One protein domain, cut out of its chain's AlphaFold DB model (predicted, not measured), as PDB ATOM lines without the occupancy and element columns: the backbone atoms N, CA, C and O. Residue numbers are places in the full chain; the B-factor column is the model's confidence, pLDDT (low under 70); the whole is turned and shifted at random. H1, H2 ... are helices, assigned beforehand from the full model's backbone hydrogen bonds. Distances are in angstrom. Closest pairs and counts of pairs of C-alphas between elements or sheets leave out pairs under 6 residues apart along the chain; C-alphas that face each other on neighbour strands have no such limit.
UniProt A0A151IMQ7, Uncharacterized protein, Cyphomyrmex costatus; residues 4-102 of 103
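Overview. This is residues 4 to 102 of the 103 residues of an uncharacterized protein of Cyphomyrmex costatus (UniProt A0A151IMQ7). A helical hairpin, H1 and H2, makes one end of the domain, and the short helix H3 packs on part of H2 near the middle. The longest helix, H4, runs away from the hairpin end, and H5 folds back beside its far end at the opposite end of the domain, not clearly touching it. The printed part has 99 residues with five named helices, in the order H1, H2, H3, H4, H5, and no named strand; the class is all helix. The whole is compact, with a radius of gyration of the C-alphas of 14.5 A and spans of 36 by 33 by 19 A.

Arrangement. H1, residues 4 to 18, and H2, residues 28 to 41, touch and form a helical hairpin. Their lines stand at a shallow tilt of 20 degrees, opposite ways, and their closest C-alphas, of Ala 8 and Ser 38, are 4.9 A apart. H2 touches H3, residues 48 to 55, with residues 32 to 36 alone, at a steep tilt of 47 degrees; the closest C-alphas, of Val 32 and His 54, are 6.3 A apart. H4, residues 68 to 86, is apart from H1, H2 and H3. H4 and H5, residues 92 to 101, are close but not clearly touching, with their closest C-alphas, of Met 82 and Met 94, 7.2 A apart, at a steep tilt of 44 degrees, opposite ways. H3 and H5 are only just apart, at 8.3 A. In the five helices every O i to N i+4 pair is within hydrogen-bond range.

Along the chain. H1 begins at C-alpha 4, (83.930, 78.812, 93.200), and measures 20.9 A from first to last C-alpha. H2 measures 20.0 A, H3 10.2 A and H4 26.7 A. H5 measures 14.2 A and ends at C-alpha 101, (104.855, 74.462, 63.875).

Size, cuts and confidence. The two C-alphas farthest apart, of Pro 26 and Gln 87, are 40.3 A apart. The printed part has no cut. H3 to H4 is a long link of 12 residues, and H4 to H5 a tight one. Residues 69 to 74, which belong to H4, stand free. The pLDDT is under 70 at residues 67 to 68 and 99 to 102 of this predicted model.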
ATOM      1  N   SER A   4      82.838  78.528  94.138       92.62
ATOM      2  CA  SER A   4      83.930  78.812  93.200       92.62
ATOM      3  C   SER A   4      83.994  77.775  92.076       92.62
ATOM      4  O   SER A   4      84.095  78.133  90.904       92.62
ATOM      5  N   GLU A   5      83.859  76.490  92.409       93.38
ATOM      6  CA  GLU A   5      83.803  75.396  91.434       93.38
ATOM      7  C   GLU A   5      82.580  75.546  90.533       93.38
ATOM      8  O   GLU A   5      82.666  75.349  89.322       93.38
ATOM      9  N   LYS A   6      81.431  75.914  91.114       96.12
ATOM     10  CA  LYS A   6      80.184  76.130  90.372       96.12
ATOM     11  C   LYS A   6      80.326  77.279  89.386       96.12
ATOM     12  O   LYS A   6      79.920  77.128  88.239       96.12
ATOM     13  N   THR A   7      80.942  78.376  89.810       96.31
ATOM     14  CA  THR A   7      81.242  79.525  88.952       96.31
ATOM     15  C   THR A   7      82.135  79.112  87.785       96.31
ATOM     16  O   THR A   7      81.781  79.337  86.632       96.31
ATOM     17  N   ALA A   8      83.242  78.422  88.066       94.69
ATOM     18  CA  ALA A   8      84.167  77.958  87.037       94.69
ATOM     19  C   ALA A   8      83.513  77.002  86.028       94.69
ATOM     20  O   ALA A   8      83.740  77.104  84.824       94.69
ATOM     21  N   TRP A   9      82.652  76.101  86.505       95.75
ATOM     22  CA  TRP A   9      81.887  75.206  85.639       95.75
ATOM     23  C   TRP A   9      80.879  75.947  84.757       95.75
ATOM     24  O   TRP A   9      80.708  75.591  83.593       95.75
ATOM     25  N   LEU A  10      80.211  76.975  85.285       97.06
ATOM     26  CA  LEU A  10      79.307  77.809  84.493       97.06
ATOM     27  C   LEU A  10      80.075  78.565  83.403       97.06
ATOM     28  O   LEU A  10      79.703  78.442  82.242       97.06
ATOM     29  N   CYS A  11      81.198  79.209  83.737       96.12
ATOM     30  CA  CYS A  11      82.049  79.865  82.739       96.12
ATOM     31  C   CYS A  11      82.551  78.887  81.665       96.12
ATOM     32  O   CYS A  11      82.647  79.242  80.493       96.12
ATOM     33  N   PHE A  12      82.858  77.642  82.041       94.31
ATOM     34  CA  PHE A  12      83.271  76.618  81.083       94.31
ATOM     35  C   PHE A  12      82.145  76.247  80.111       94.31
ATOM     36  O   PHE A  12      82.383  76.149  78.907       94.31
ATOM     37  N   LYS A  13      80.912  76.084  80.608       94.69
ATOM     38  CA  LYS A  13      79.747  75.852  79.744       94.69
ATOM     39  C   LYS A  13      79.484  77.031  78.810       94.69
ATOM     40  O   LYS A  13      79.221  76.789  77.637       94.69
ATOM     41  N   ASP A  14      79.628  78.263  79.292       95.19
ATOM     42  CA  ASP A  14      79.448  79.457  78.460       95.19
ATOM     43  C   ASP A  14      80.464  79.488  77.309       95.19
ATOM     44  O   ASP A  14      80.102  79.781  76.172       95.19
ATOM     45  N   VAL A  15      81.727  79.115  77.559       93.56
ATOM     46  CA  VAL A  15      82.737  78.972  76.495       93.56
ATOM     47  C   VAL A  15      82.327  77.910  75.471       93.56
ATOM     48  O   VAL A  15      82.498  78.125  74.272       93.56
ATOM     49  N   ILE A  16      81.778  76.773  75.904       90.38
ATOM     50  CA  ILE A  16      81.318  75.729  74.976       90.38
ATOM     51  C   ILE A  16      80.157  76.236  74.119       90.38
ATOM     52  O   ILE A  16      80.177  76.073  72.905       90.38
ATOM     53  N   GLU A  17      79.150  76.847  74.735       90.75
ATOM     54  CA  GLU A  17      77.908  77.207  74.052       90.75
ATOM     55  C   GLU A  17      78.063  78.430  73.140       90.75
ATOM     56  O   GLU A  17      77.481  78.480  72.058       90.75
ATOM     57  N   HIS A  18      78.865  79.407  73.564       91.69
ATOM     58  CA  HIS A  18      78.925  80.734  72.950       91.69
ATOM     59  C   HIS A  18      80.257  81.047  72.266       91.69
ATOM     60  O   HIS A  18      80.421  82.138  71.719       91.69
ATOM     61  N   PHE A  19      81.227  80.136  72.310       91.56
ATOM     62  CA  PHE A  19      82.486  80.299  71.586       91.56
ATOM     63  C   PHE A  19      82.865  79.054  70.789       91.56
ATOM     64  O   PHE A  19      83.009  79.146  69.576       91.56
ATOM     65  N   LEU A  20      82.995  77.897  71.445       88.19
ATOM     66  CA  LEU A  20      83.458  76.655  70.809       88.19
ATOM     67  C   LEU A  20      82.355  75.877  70.074       88.19
ATOM     68  O   LEU A  20      82.643  74.868  69.435       88.19
ATOM     69  N   GLY A  21      81.105  76.321  70.181       84.62
ATOM     70  CA  GLY A  21      79.960  75.708  69.521       84.62
ATOM     71  C   GLY A  21      79.812  76.123  68.056       84.62
ATOM     72  O   GLY A  21      80.743  76.583  67.394       84.62
ATOM     73  N   ASN A  22      78.591  75.980  67.544       85.62
ATOM     74  CA  ASN A  22      78.274  76.306  66.148       85.62
ATOM     75  C   ASN A  22      78.254  77.818  65.869       85.62
ATOM     76  O   ASN A  22      78.260  78.236  64.714       85.62
ATOM     77  N   GLN A  23      78.154  78.640  66.917       82.69
ATOM     78  CA  GLN A  23      78.072  80.090  66.807       82.69
ATOM     79  C   GLN A  23      79.027  80.750  67.797       82.69
ATOM     80  O   GLN A  23      78.910  80.567  69.010       82.69
ATOM     81  N   LYS A  24      79.937  81.564  67.266       90.25
ATOM     82  CA  LYS A  24      80.801  82.462  68.030       90.25
ATOM     83  C   LYS A  24      80.048  83.748  68.383       90.25
ATOM     84  O   LYS A  24      79.756  84.575  67.521       90.25
ATOM     85  N   SER A  25      79.734  83.929  69.662       93.00
ATOM     86  CA  SER A  25      79.038  85.116  70.167       93.00
ATOM     87  C   SER A  25      79.920  86.363  70.080       93.00
ATOM     88  O   SER A  25      81.107  86.266  70.367       93.00
ATOM     89  N   PRO A  26      79.386  87.568  69.799       94.50
ATOM     90  CA  PRO A  26      80.185  88.798  69.687       94.50
ATOM     91  C   PRO A  26      81.026  89.149  70.928       94.50
ATOM     92  O   PRO A  26      82.060  89.803  70.812       94.50
ATOM     93  N   ASN A  27      80.604  88.705  72.114       95.62
ATOM     94  CA  ASN A  27      81.296  88.904  73.390       95.62
ATOM     95  C   ASN A  27      82.248  87.749  73.763       95.62
ATOM     96  O   ASN A  27      82.666  87.653  74.915       95.62
ATOM     97  N   TYR A  28      82.628  86.884  72.816       93.94
ATOM     98  CA  TYR A  28      83.457  85.698  73.069       93.94
ATOM     99  C   TYR A  28      84.746  85.976  73.867       93.94
ATOM    100  O   TYR A  28      85.146  85.154  74.690       93.94
ATOM    101  N   LYS A  29      85.381  87.144  73.683       95.44
ATOM    102  CA  LYS A  29      86.593  87.525  74.434       95.44
ATOM    103  C   LYS A  29      86.335  87.636  75.933       95.44
ATOM    104  O   LYS A  29      87.148  87.181  76.730       95.44
ATOM    105  N   GLU A  30      85.204  88.226  76.309       97.31
ATOM    106  CA  GLU A  30      84.792  88.359  77.706       97.31
ATOM    107  C   GLU A  30      84.471  86.988  78.303       97.31
ATOM    108  O   GLU A  30      84.908  86.674  79.405       97.31
ATOM    109  N   ILE A  31      83.792  86.131  77.536       96.31
ATOM    110  CA  ILE A  31      83.454  84.766  77.954       96.31
ATOM    111  C   ILE A  31      84.726  83.957  78.261       96.31
ATOM    112  O   ILE A  31      84.829  83.331  79.317       96.31
ATOM    113  N   VAL A  32      85.737  84.020  77.385       95.62
ATOM    114  CA  VAL A  32      87.027  83.342  77.601       95.62
ATOM    115  C   VAL A  32      87.811  83.964  78.763       95.62
ATOM    116  O   VAL A  32      88.386  83.230  79.568       95.62
ATOM    117  N   ALA A  33      87.807  85.292  78.907       96.56
ATOM    118  CA  ALA A  33      88.453  85.967  80.035       96.56
ATOM    119  C   ALA A  33      87.825  85.571  81.386       96.56
ATOM    120  O   ALA A  33      88.549  85.295  82.346       96.56
ATOM    121  N   ASN A  34      86.495  85.457  81.446       97.19
ATOM    122  CA  ASN A  34      85.768  85.019  82.637       97.19
ATOM    123  C   ASN A  34      86.132  83.581  83.029       97.19
ATOM    124  O   ASN A  34      86.345  83.302  84.211       97.19
ATOM    125  N   LEU A  35      86.283  82.678  82.051       96.62
ATOM    126  CA  LEU A  35      86.776  81.322  82.306       96.62
ATOM    127  C   LEU A  35      88.174  81.348  82.936       96.62
ATOM    128  O   LEU A  35      88.387  80.718  83.975       96.62
ATOM    129  N   VAL A  36      89.109  82.095  82.345       96.12
ATOM    130  CA  VAL A  36      90.486  82.202  82.847       96.12
ATOM    131  C   VAL A  36      90.521  82.729  84.282       96.12
ATOM    132  O   VAL A  36      91.195  82.141  85.131       96.12
ATOM    133  N   GLU A  37      89.770  83.790  84.580       96.25
ATOM    134  CA  GLU A  37      89.728  84.355  85.931       96.25
ATOM    135  C   GLU A  37      89.067  83.387  86.926       96.25
ATOM    136  O   GLU A  37      89.554  83.220  88.044       96.25
ATOM    137  N   SER A  38      88.011  82.674  86.519       96.12
ATOM    138  CA  SER A  38      87.359  81.675  87.377       96.12
ATOM    139  C   SER A  38      88.298  80.518  87.755       96.12
ATOM    140  O   SER A  38      88.323  80.093  88.910       96.12
ATOM    141  N   PHE A  39      89.133  80.054  86.821       93.44
ATOM    142  CA  PHE A  39      90.113  78.991  87.070       93.44
ATOM    143  C   PHE A  39      91.281  79.491  87.920       93.44
ATOM    144  O   PHE A  39      91.747  78.784  88.814       93.44
ATOM    145  N   LYS A  40      91.716  80.733  87.707       93.38
ATOM    146  CA  LYS A  40      92.704  81.386  88.570       93.38
ATOM    147  C   LYS A  40      92.196  81.522  90.009       93.38
ATOM    148  O   LYS A  40      92.947  81.239  90.939       93.38
ATOM    149  N   ASN A  41      90.919  81.858  90.205       93.44
ATOM    150  CA  ASN A  41      90.284  81.912  91.529       93.44
ATOM    151  C   ASN A  41      90.170  80.537  92.207       93.44
ATOM    152  O   ASN A  41      90.157  80.459  93.434       93.44
ATOM    153  N   LEU A  42      90.137  79.452  91.428       92.69
ATOM    154  CA  LEU A  42      90.261  78.082  91.938       92.69
ATOM    155  C   LEU A  42      91.702  77.683  92.296       92.69
ATOM    156  O   LEU A  42      91.922  76.584  92.801       92.69
ATOM    157  N   GLY A  43      92.689  78.545  92.037       91.19
ATOM    158  CA  GLY A  43      94.105  78.223  92.203       91.19
ATOM    159  C   GLY A  43      94.649  77.298  91.113       91.19
ATOM    160  O   GLY A  43      95.713  76.702  91.289       91.19
ATOM    161  N   CYS A  44      93.939  77.147  89.989       88.94
ATOM    162  CA  CYS A  44      94.428  76.363  88.864       88.94
ATOM    163  C   CYS A  44      95.582  77.086  88.164       88.94
ATOM    164  O   CYS A  44      95.539  78.293  87.920       88.94
ATOM    165  N   LEU A  45      96.601  76.321  87.775       88.56
ATOM    166  CA  LEU A  45      97.630  76.803  86.862       88.56
ATOM    167  C   LEU A  45      97.071  76.874  85.436       88.56
ATOM    168  O   LEU A  45      96.245  76.055  85.027       88.56
ATOM    169  N   MET A  46      97.562  77.840  84.663       87.06
ATOM    170  CA  MET A  46      97.237  77.974  83.247       87.06
ATOM    171  C   MET A  46      97.879  76.819  82.467       87.06
ATOM    172  O   MET A  46      99.083  76.821  82.221       87.06
ATOM    173  N   ASN A  47      97.083  75.823  82.085       82.75
ATOM    174  CA  ASN A  47      97.559  74.768  81.195       82.75
ATOM    175  C   ASN A  47      97.681  75.281  79.748       82.75
ATOM    176  O   ASN A  47      97.129  76.323  79.392       82.75
ATOM    177  N   LEU A  48      98.383  74.525  78.898       81.06
ATOM    178  CA  LEU A  48      98.635  74.908  77.505       81.06
ATOM    179  C   LEU A  48      97.346  75.153  76.704       81.06
ATOM    180  O   LEU A  48      97.277  76.119  75.952       81.06
ATOM    181  N   LYS A  49      96.310  74.323  76.891       84.31
ATOM    182  CA  LYS A  49      95.025  74.482  76.192       84.31
ATOM    183  C   LYS A  49      94.354  75.805  76.557       84.31
ATOM    184  O   LYS A  49      93.896  76.518  75.674       84.31
ATOM    185  N   LEU A  50      94.332  76.148  77.844       88.88
ATOM    186  CA  LEU A  50      93.746  77.391  78.334       88.88
ATOM    187  C   LEU A  50      94.574  78.610  77.905       88.88
ATOM    188  O   LEU A  50      94.007  79.624  77.506       88.88
ATOM    189  N   HIS A  51      95.905  78.491  77.915       88.06
ATOM    190  CA  HIS A  51      96.796  79.533  77.411       88.06
ATOM    191  C   HIS A  51      96.565  79.801  75.922       88.06
ATOM    192  O   HIS A  51      96.450  80.961  75.529       88.06
ATOM    193  N   PHE A  52      96.472  78.747  75.108       85.25
ATOM    194  CA  PHE A  52      96.216  78.856  73.676       85.25
ATOM    195  C   PHE A  52      94.837  79.466  73.406       85.25
ATOM    196  O   PHE A  52      94.730  80.428  72.648       85.25
ATOM    197  N   LEU A  53      93.805  78.971  74.098       88.88
ATOM    198  CA  LEU A  53      92.438  79.483  74.016       88.88
ATOM    199  C   LEU A  53      92.375  80.989  74.300       88.88
ATOM    200  O   LEU A  53      91.741  81.727  73.554       88.88
ATOM    201  N   HIS A  54      93.047  81.444  75.360       91.38
ATOM    202  CA  HIS A  54      93.065  82.848  75.760       91.38
ATOM    203  C   HIS A  54      93.925  83.719  74.832       91.38
ATOM    204  O   HIS A  54      93.496  84.795  74.422       91.38
ATOM    205  N   SER A  55      95.135  83.268  74.487       88.75
ATOM    206  CA  SER A  55      96.108  84.076  73.730       88.75
ATOM    207  C   SER A  55      95.774  84.172  72.244       88.75
ATOM    208  O   SER A  55      96.096  85.171  71.608       88.75
ATOM    209  N   HIS A  56      95.109  83.154  71.694       88.56
ATOM    210  CA  HIS A  56      94.769  83.071  70.275       88.56
ATOM    211  C   HIS A  56      93.262  83.123  70.021       88.56
ATOM    212  O   HIS A  56      92.807  82.703  68.962       88.56
ATOM    213  N   VAL A  57      92.480  83.671  70.954       90.75
ATOM    214  CA  VAL A  57      91.011  83.704  70.879       90.75
ATOM    215  C   VAL A  57      90.472  84.323  69.571       90.75
ATOM    216  O   VAL A  57      89.434  83.914  69.053       90.75
ATOM    217  N   ASP A  58      91.204  85.282  69.001       90.62
ATOM    218  CA  ASP A  58      90.873  85.957  67.742       90.62
ATOM    219  C   ASP A  58      91.080  85.082  66.491       90.62
ATOM    220  O   ASP A  58      90.434  85.320  65.475       90.62
ATOM    221  N   TYR A  59      91.939  84.060  66.559       88.44
ATOM    222  CA  TYR A  59      92.283  83.200  65.417       88.44
ATOM    223  C   TYR A  59      91.259  82.094  65.152       88.44
ATOM    224  O   TYR A  59      91.305  81.446  64.109       88.44
ATOM    225  N   PHE A  60      90.335  81.861  66.084       85.50
ATOM    226  CA  PHE A  60      89.319  80.829  65.929       85.50
ATOM    227  C   PHE A  60      88.240  81.247  64.910       85.50
ATOM    228  O   PHE A  60      87.749  82.381  65.007       85.50
ATOM    229  N   PRO A  61      87.829  80.351  63.986       86.50
ATOM    230  CA  PRO A  61      86.740  80.599  63.040       86.50
ATOM    231  C   PRO A  61      85.390  80.814  63.742       86.50
ATOM    232  O   PRO A  61      85.219  80.475  64.911       86.50
ATOM    233  N   ASP A  62      84.416  81.366  63.016       85.25
ATOM    234  CA  ASP A  62      83.104  81.736  63.573       85.25
ATOM    235  C   ASP A  62      82.197  80.542  63.913       85.25
ATOM    236  O   ASP A  62      81.288  80.671  64.734       85.25
ATOM    237  N   ASN A  63      82.440  79.385  63.297       83.50
ATOM    238  CA  ASN A  63      81.717  78.145  63.557       83.50
ATOM    239  C   ASN A  63      82.738  77.041  63.817       83.50
ATOM    240  O   ASN A  63      83.390  76.579  62.887       83.50
ATOM    241  N   LEU A  64      82.906  76.660  65.083       78.88
ATOM    242  CA  LEU A  64      83.867  75.642  65.506       78.88
ATOM    243  C   LEU A  64      83.249  74.257  65.637       78.88
ATOM    244  O   LEU A  64      83.970  73.270  65.506       78.88
ATOM    245  N   GLY A  65      81.937  74.172  65.849       77.06
ATOM    246  CA  GLY A  65      81.234  72.893  65.924       77.06
ATOM    247  C   GLY A  65      81.414  72.046  64.662       77.06
ATOM    248  O   GLY A  65      81.622  70.840  64.770       77.06
ATOM    249  N   ASP A  66      81.481  72.684  63.490       71.44
ATOM    250  CA  ASP A  66      81.738  72.001  62.214       71.44
ATOM    251  C   ASP A  66      83.199  71.526  62.047       71.44
ATOM    252  O   ASP A  66      83.471  70.647  61.232       71.44
ATOM    253  N   TYR A  67      84.145  72.076  62.821       66.19
ATOM    254  CA  TYR A  67      85.588  71.782  62.742       66.19
ATOM    255  C   TYR A  67      86.111  70.956  63.931       66.19
ATOM    256  O   TYR A  67      87.277  70.551  63.942       66.19
ATOM    257  N   SER A  68      85.275  70.729  64.948       68.12
ATOM    258  CA  SER A  68      85.704  70.303  66.283       68.12
ATOM    259  C   SER A  68      86.369  68.927  66.306       68.12
ATOM    260  O   SER A  68      87.375  68.753  66.992       68.12
ATOM    261  N   GLU A  69      85.836  67.941  65.583       70.94
ATOM    262  CA  GLU A  69      86.348  66.569  65.702       70.94
ATOM    263  C   GLU A  69      87.734  66.407  65.071       70.94
ATOM    264  O   GLU A  69      88.648  65.900  65.719       70.94
ATOM    265  N   GLU A  70      87.938  66.899  63.848       75.38
ATOM    266  CA  GLU A  70      89.234  66.766  63.171       75.38
ATOM    267  C   GLU A  70      90.329  67.576  63.881       75.38
ATOM    268  O   GLU A  70      91.432  67.073  64.110       75.38
ATOM    269  N   GLN A  71      90.024  68.812  64.291       70.62
ATOM    270  CA  GLN A  71      90.982  69.682  64.981       70.62
ATOM    271  C   GLN A  71      91.291  69.187  66.399       70.62
ATOM    272  O   GLN A  71      92.447  69.218  66.829       70.62
ATOM    273  N   GLY A  72      90.279  68.691  67.117       73.38
ATOM    274  CA  GLY A  72      90.447  68.102  68.444       73.38
ATOM    275  C   GLY A  72      91.340  66.863  68.408       73.38
ATOM    276  O   GLY A  72      92.317  66.784  69.156       73.38
ATOM    277  N   GLU A  73      91.065  65.932  67.494       81.62
ATOM    278  CA  GLU A  73      91.877  64.724  67.316       81.62
ATOM    279  C   GLU A  73      93.300  65.051  66.855       81.62
ATOM    280  O   GLU A  73      94.271  64.489  67.374       81.62
ATOM    281  N   ARG A  74      93.461  66.015  65.940       81.88
ATOM    282  CA  ARG A  74      94.787  66.464  65.505       81.88
ATOM    283  C   ARG A  74      95.597  67.047  66.660       81.88
ATOM    284  O   ARG A  74      96.754  66.670  66.836       81.88
ATOM    285  N   PHE A  75      94.980  67.890  67.488       75.44
ATOM    286  CA  PHE A  75      95.618  68.444  68.681       75.44
ATOM    287  C   PHE A  75      96.108  67.332  69.620       75.44
ATOM    288  O   PHE A  75      97.236  67.376  70.114       75.44
ATOM    289  N   HIS A  76      95.288  66.305  69.850       81.00
ATOM    290  CA  HIS A  76      95.676  65.161  70.676       81.00
ATOM    291  C   HIS A  76      96.864  64.381  70.092       81.00
ATOM    292  O   HIS A  76      97.756  63.975  70.845       81.00
ATOM    293  N   GLN A  77      96.920  64.208  68.769       85.75
ATOM    294  CA  GLN A  77      98.048  63.565  68.088       85.75
ATOM    295  C   GLN A  77      99.335  64.397  68.176       85.75
ATOM    296  O   GLN A  77     100.387  63.848  68.518       85.75
ATOM    297  N   ASP A  78      99.252  65.706  67.932       82.44
ATOM    298  CA  ASP A  78     100.411  66.602  67.965       82.44
ATOM    299  C   ASP A  78     100.998  66.688  69.384       82.44
ATOM    300  O   ASP A  78     102.214  66.580  69.556       82.44
ATOM    301  N   ILE A  79     100.153  66.775  70.422       79.56
ATOM    302  CA  ILE A  79     100.607  66.730  71.821       79.56
ATOM    303  C   ILE A  79     101.274  65.397  72.147       79.56
ATOM    304  O   ILE A  79     102.352  65.396  72.734       79.56
ATOM    305  N   LYS A  80     100.701  64.264  71.722       84.94
ATOM    306  CA  LYS A  80     101.315  62.944  71.931       84.94
ATOM    307  C   LYS A  80     102.703  62.859  71.292       84.94
ATOM    308  O   LYS A  80     103.626  62.272  71.864       84.94
ATOM    309  N   GLU A  81     102.877  63.437  70.106       85.62
ATOM    310  CA  GLU A  81     104.182  63.483  69.453       85.62
ATOM    311  C   GLU A  81     105.161  64.434  70.158       85.62
ATOM    312  O   GLU A  81     106.346  64.104  70.280       85.62
ATOM    313  N   MET A  82     104.694  65.586  70.645       81.69
ATOM    314  CA  MET A  82     105.505  66.497  71.458       81.69
ATOM    315  C   MET A  82     105.940  65.818  72.764       81.69
ATOM    316  O   MET A  82     107.132  65.741  73.047       81.69
ATOM    317  N   GLU A  83     105.026  65.209  73.519       83.06
ATOM    318  CA  GLU A  83     105.354  64.469  74.744       83.06
ATOM    319  C   GLU A  83     106.412  63.387  74.497       83.06
ATOM    320  O   GLU A  83     107.350  63.251  75.288       83.06
ATOM    321  N   ARG A  84     106.329  62.667  73.367       86.00
ATOM    322  CA  ARG A  84     107.360  61.704  72.947       86.00
ATOM    323  C   ARG A  84     108.714  62.379  72.714       86.00
ATOM    324  O   ARG A  84     109.728  61.860  73.178       86.00
ATOM    325  N   ARG A  85     108.747  63.497  71.980       85.56
ATOM    326  CA  ARG A  85     109.986  64.214  71.622       85.56
ATOM    327  C   ARG A  85     110.723  64.759  72.843       85.56
ATOM    328  O   ARG A  85     111.937  64.600  72.931       85.56
ATOM    329  N   TYR A  86     109.999  65.334  73.798       83.44
ATOM    330  CA  TYR A  86     110.599  65.950  74.988       83.44
ATOM    331  C   TYR A  86     110.549  65.049  76.229       83.44
ATOM    332  O   TYR A  86     110.958  65.467  77.312       83.44
ATOM    333  N   GLN A  87     110.102  63.796  76.086       84.50
ATOM    334  CA  GLN A  87     110.016  62.804  77.167       84.50
ATOM    335  C   GLN A  87     109.146  63.279  78.343       84.50
ATOM    336  O   GLN A  87     109.512  63.126  79.507       84.50
ATOM    337  N   GLY A  88     108.015  63.914  78.033       76.69
ATOM    338  CA  GLY A  88     107.103  64.483  79.030       76.69
ATOM    339  C   GLY A  88     107.635  65.727  79.753       76.69
ATOM    340  O   GLY A  88     107.010  66.182  80.711       76.69
ATOM    341  N   ARG A  89     108.774  66.295  79.326       75.69
ATOM    342  CA  ARG A  89     109.257  67.582  79.842       75.69
ATOM    343  C   ARG A  89     108.507  68.726  79.177       75.69
ATOM    344  O   ARG A  89     108.616  68.918  77.974       75.69
ATOM    345  N   TRP A  90     107.790  69.495  79.985       72.06
ATOM    346  CA  TRP A  90     107.120  70.721  79.569       72.06
ATOM    347  C   TRP A  90     108.067  71.903  79.792       72.06
ATOM    348  O   TRP A  90     108.198  72.381  80.918       72.06
ATOM    349  N   ASP A  91     108.764  72.343  78.743       76.44
ATOM    350  CA  ASP A  91     109.652  73.509  78.793       76.44
ATOM    351  C   ASP A  91     109.253  74.596  77.777       76.44
ATOM    352  O   ASP A  91     108.380  74.410  76.928       76.44
ATOM    353  N   VAL A  92     109.879  75.770  77.898       72.19
ATOM    354  CA  VAL A  92     109.610  76.929  77.029       72.19
ATOM    355  C   VAL A  92     109.932  76.626  75.561       72.19
ATOM    356  O   VAL A  92     109.279  77.174  74.676       72.19
ATOM    357  N   ASN A  93     110.887  75.731  75.288       75.56
ATOM    358  CA  ASN A  93     111.258  75.359  73.923       75.56
ATOM    359  C   ASN A  93     110.177  74.489  73.279       75.56
ATOM    360  O   ASN A  93     109.835  74.724  72.128       75.56
ATOM    361  N   MET A  94     109.571  73.553  74.024       80.00
ATOM    362  CA  MET A  94     108.408  72.796  73.543       80.00
ATOM    363  C   MET A  94     107.265  73.739  73.139       80.00
ATOM    364  O   MET A  94     106.620  73.533  72.112       80.00
ATOM    365  N   LEU A  95     107.020  74.783  73.935       74.25
ATOM    366  CA  LEU A  95     105.962  75.758  73.670       74.25
ATOM    367  C   LEU A  95     106.279  76.620  72.438       74.25
ATOM    368  O   LEU A  95     105.410  76.836  71.596       74.25
ATOM    369  N   ALA A  96     107.534  77.060  72.303       73.69
ATOM    370  CA  ALA A  96     108.013  77.796  71.136       73.69
ATOM    371  C   ALA A  96     107.918  76.956  69.851       73.69
ATOM    372  O   ALA A  96     107.412  77.442  68.839       73.69
ATOM    373  N   ASP A  97     108.326  75.687  69.908       73.25
ATOM    374  CA  ASP A  97     108.266  74.768  68.771       73.25
ATOM    375  C   ASP A  97     106.818  74.444  68.384       73.25
ATOM    376  O   ASP A  97     106.509  74.373  67.195       73.25
ATOM    377  N   TYR A  98     105.903  74.309  69.352       71.88
ATOM    378  CA  TYR A  98     104.475  74.142  69.070       71.88
ATOM    379  C   TYR A  98     103.897  75.360  68.336       71.88
ATOM    380  O   TYR A  98     103.342  75.211  67.248       71.88
ATOM    381  N   CYS A  99     104.102  76.570  68.866       65.25
ATOM    382  CA  CYS A  99     103.604  77.804  68.251       65.25
ATOM    383  C   CYS A  99     104.219  78.087  66.869       65.25
ATOM    384  O   CYS A  99     103.559  78.692  66.031       65.25
ATOM    385  N   TRP A 100     105.456  77.648  66.614       60.53
ATOM    386  CA  TRP A 100     106.126  77.813  65.318       60.53
ATOM    387  C   TRP A 100     105.749  76.734  64.287       60.53
ATOM    388  O   TRP A 100     105.907  76.936  63.082       60.53
ATOM    389  N   SER A 101     105.260  75.577  64.744       60.03
ATOM    390  CA  SER A 101     104.855  74.462  63.875       60.03
ATOM    391  C   SER A 101     103.409  74.572  63.379       60.03
ATOM    392  O   SER A 101     103.062  73.924  62.391       60.03
ATOM    393  N   LEU A 102     102.567  75.364  64.051       55.84
ATOM    394  CA  LEU A 102     101.200  75.654  63.622       55.84
ATOM    395  C   LEU A 102     101.238  76.649  62.448       55.84
ATOM    396  O   LEU A 102     101.624  77.803  62.621       55.84
TER     397      LEU A 102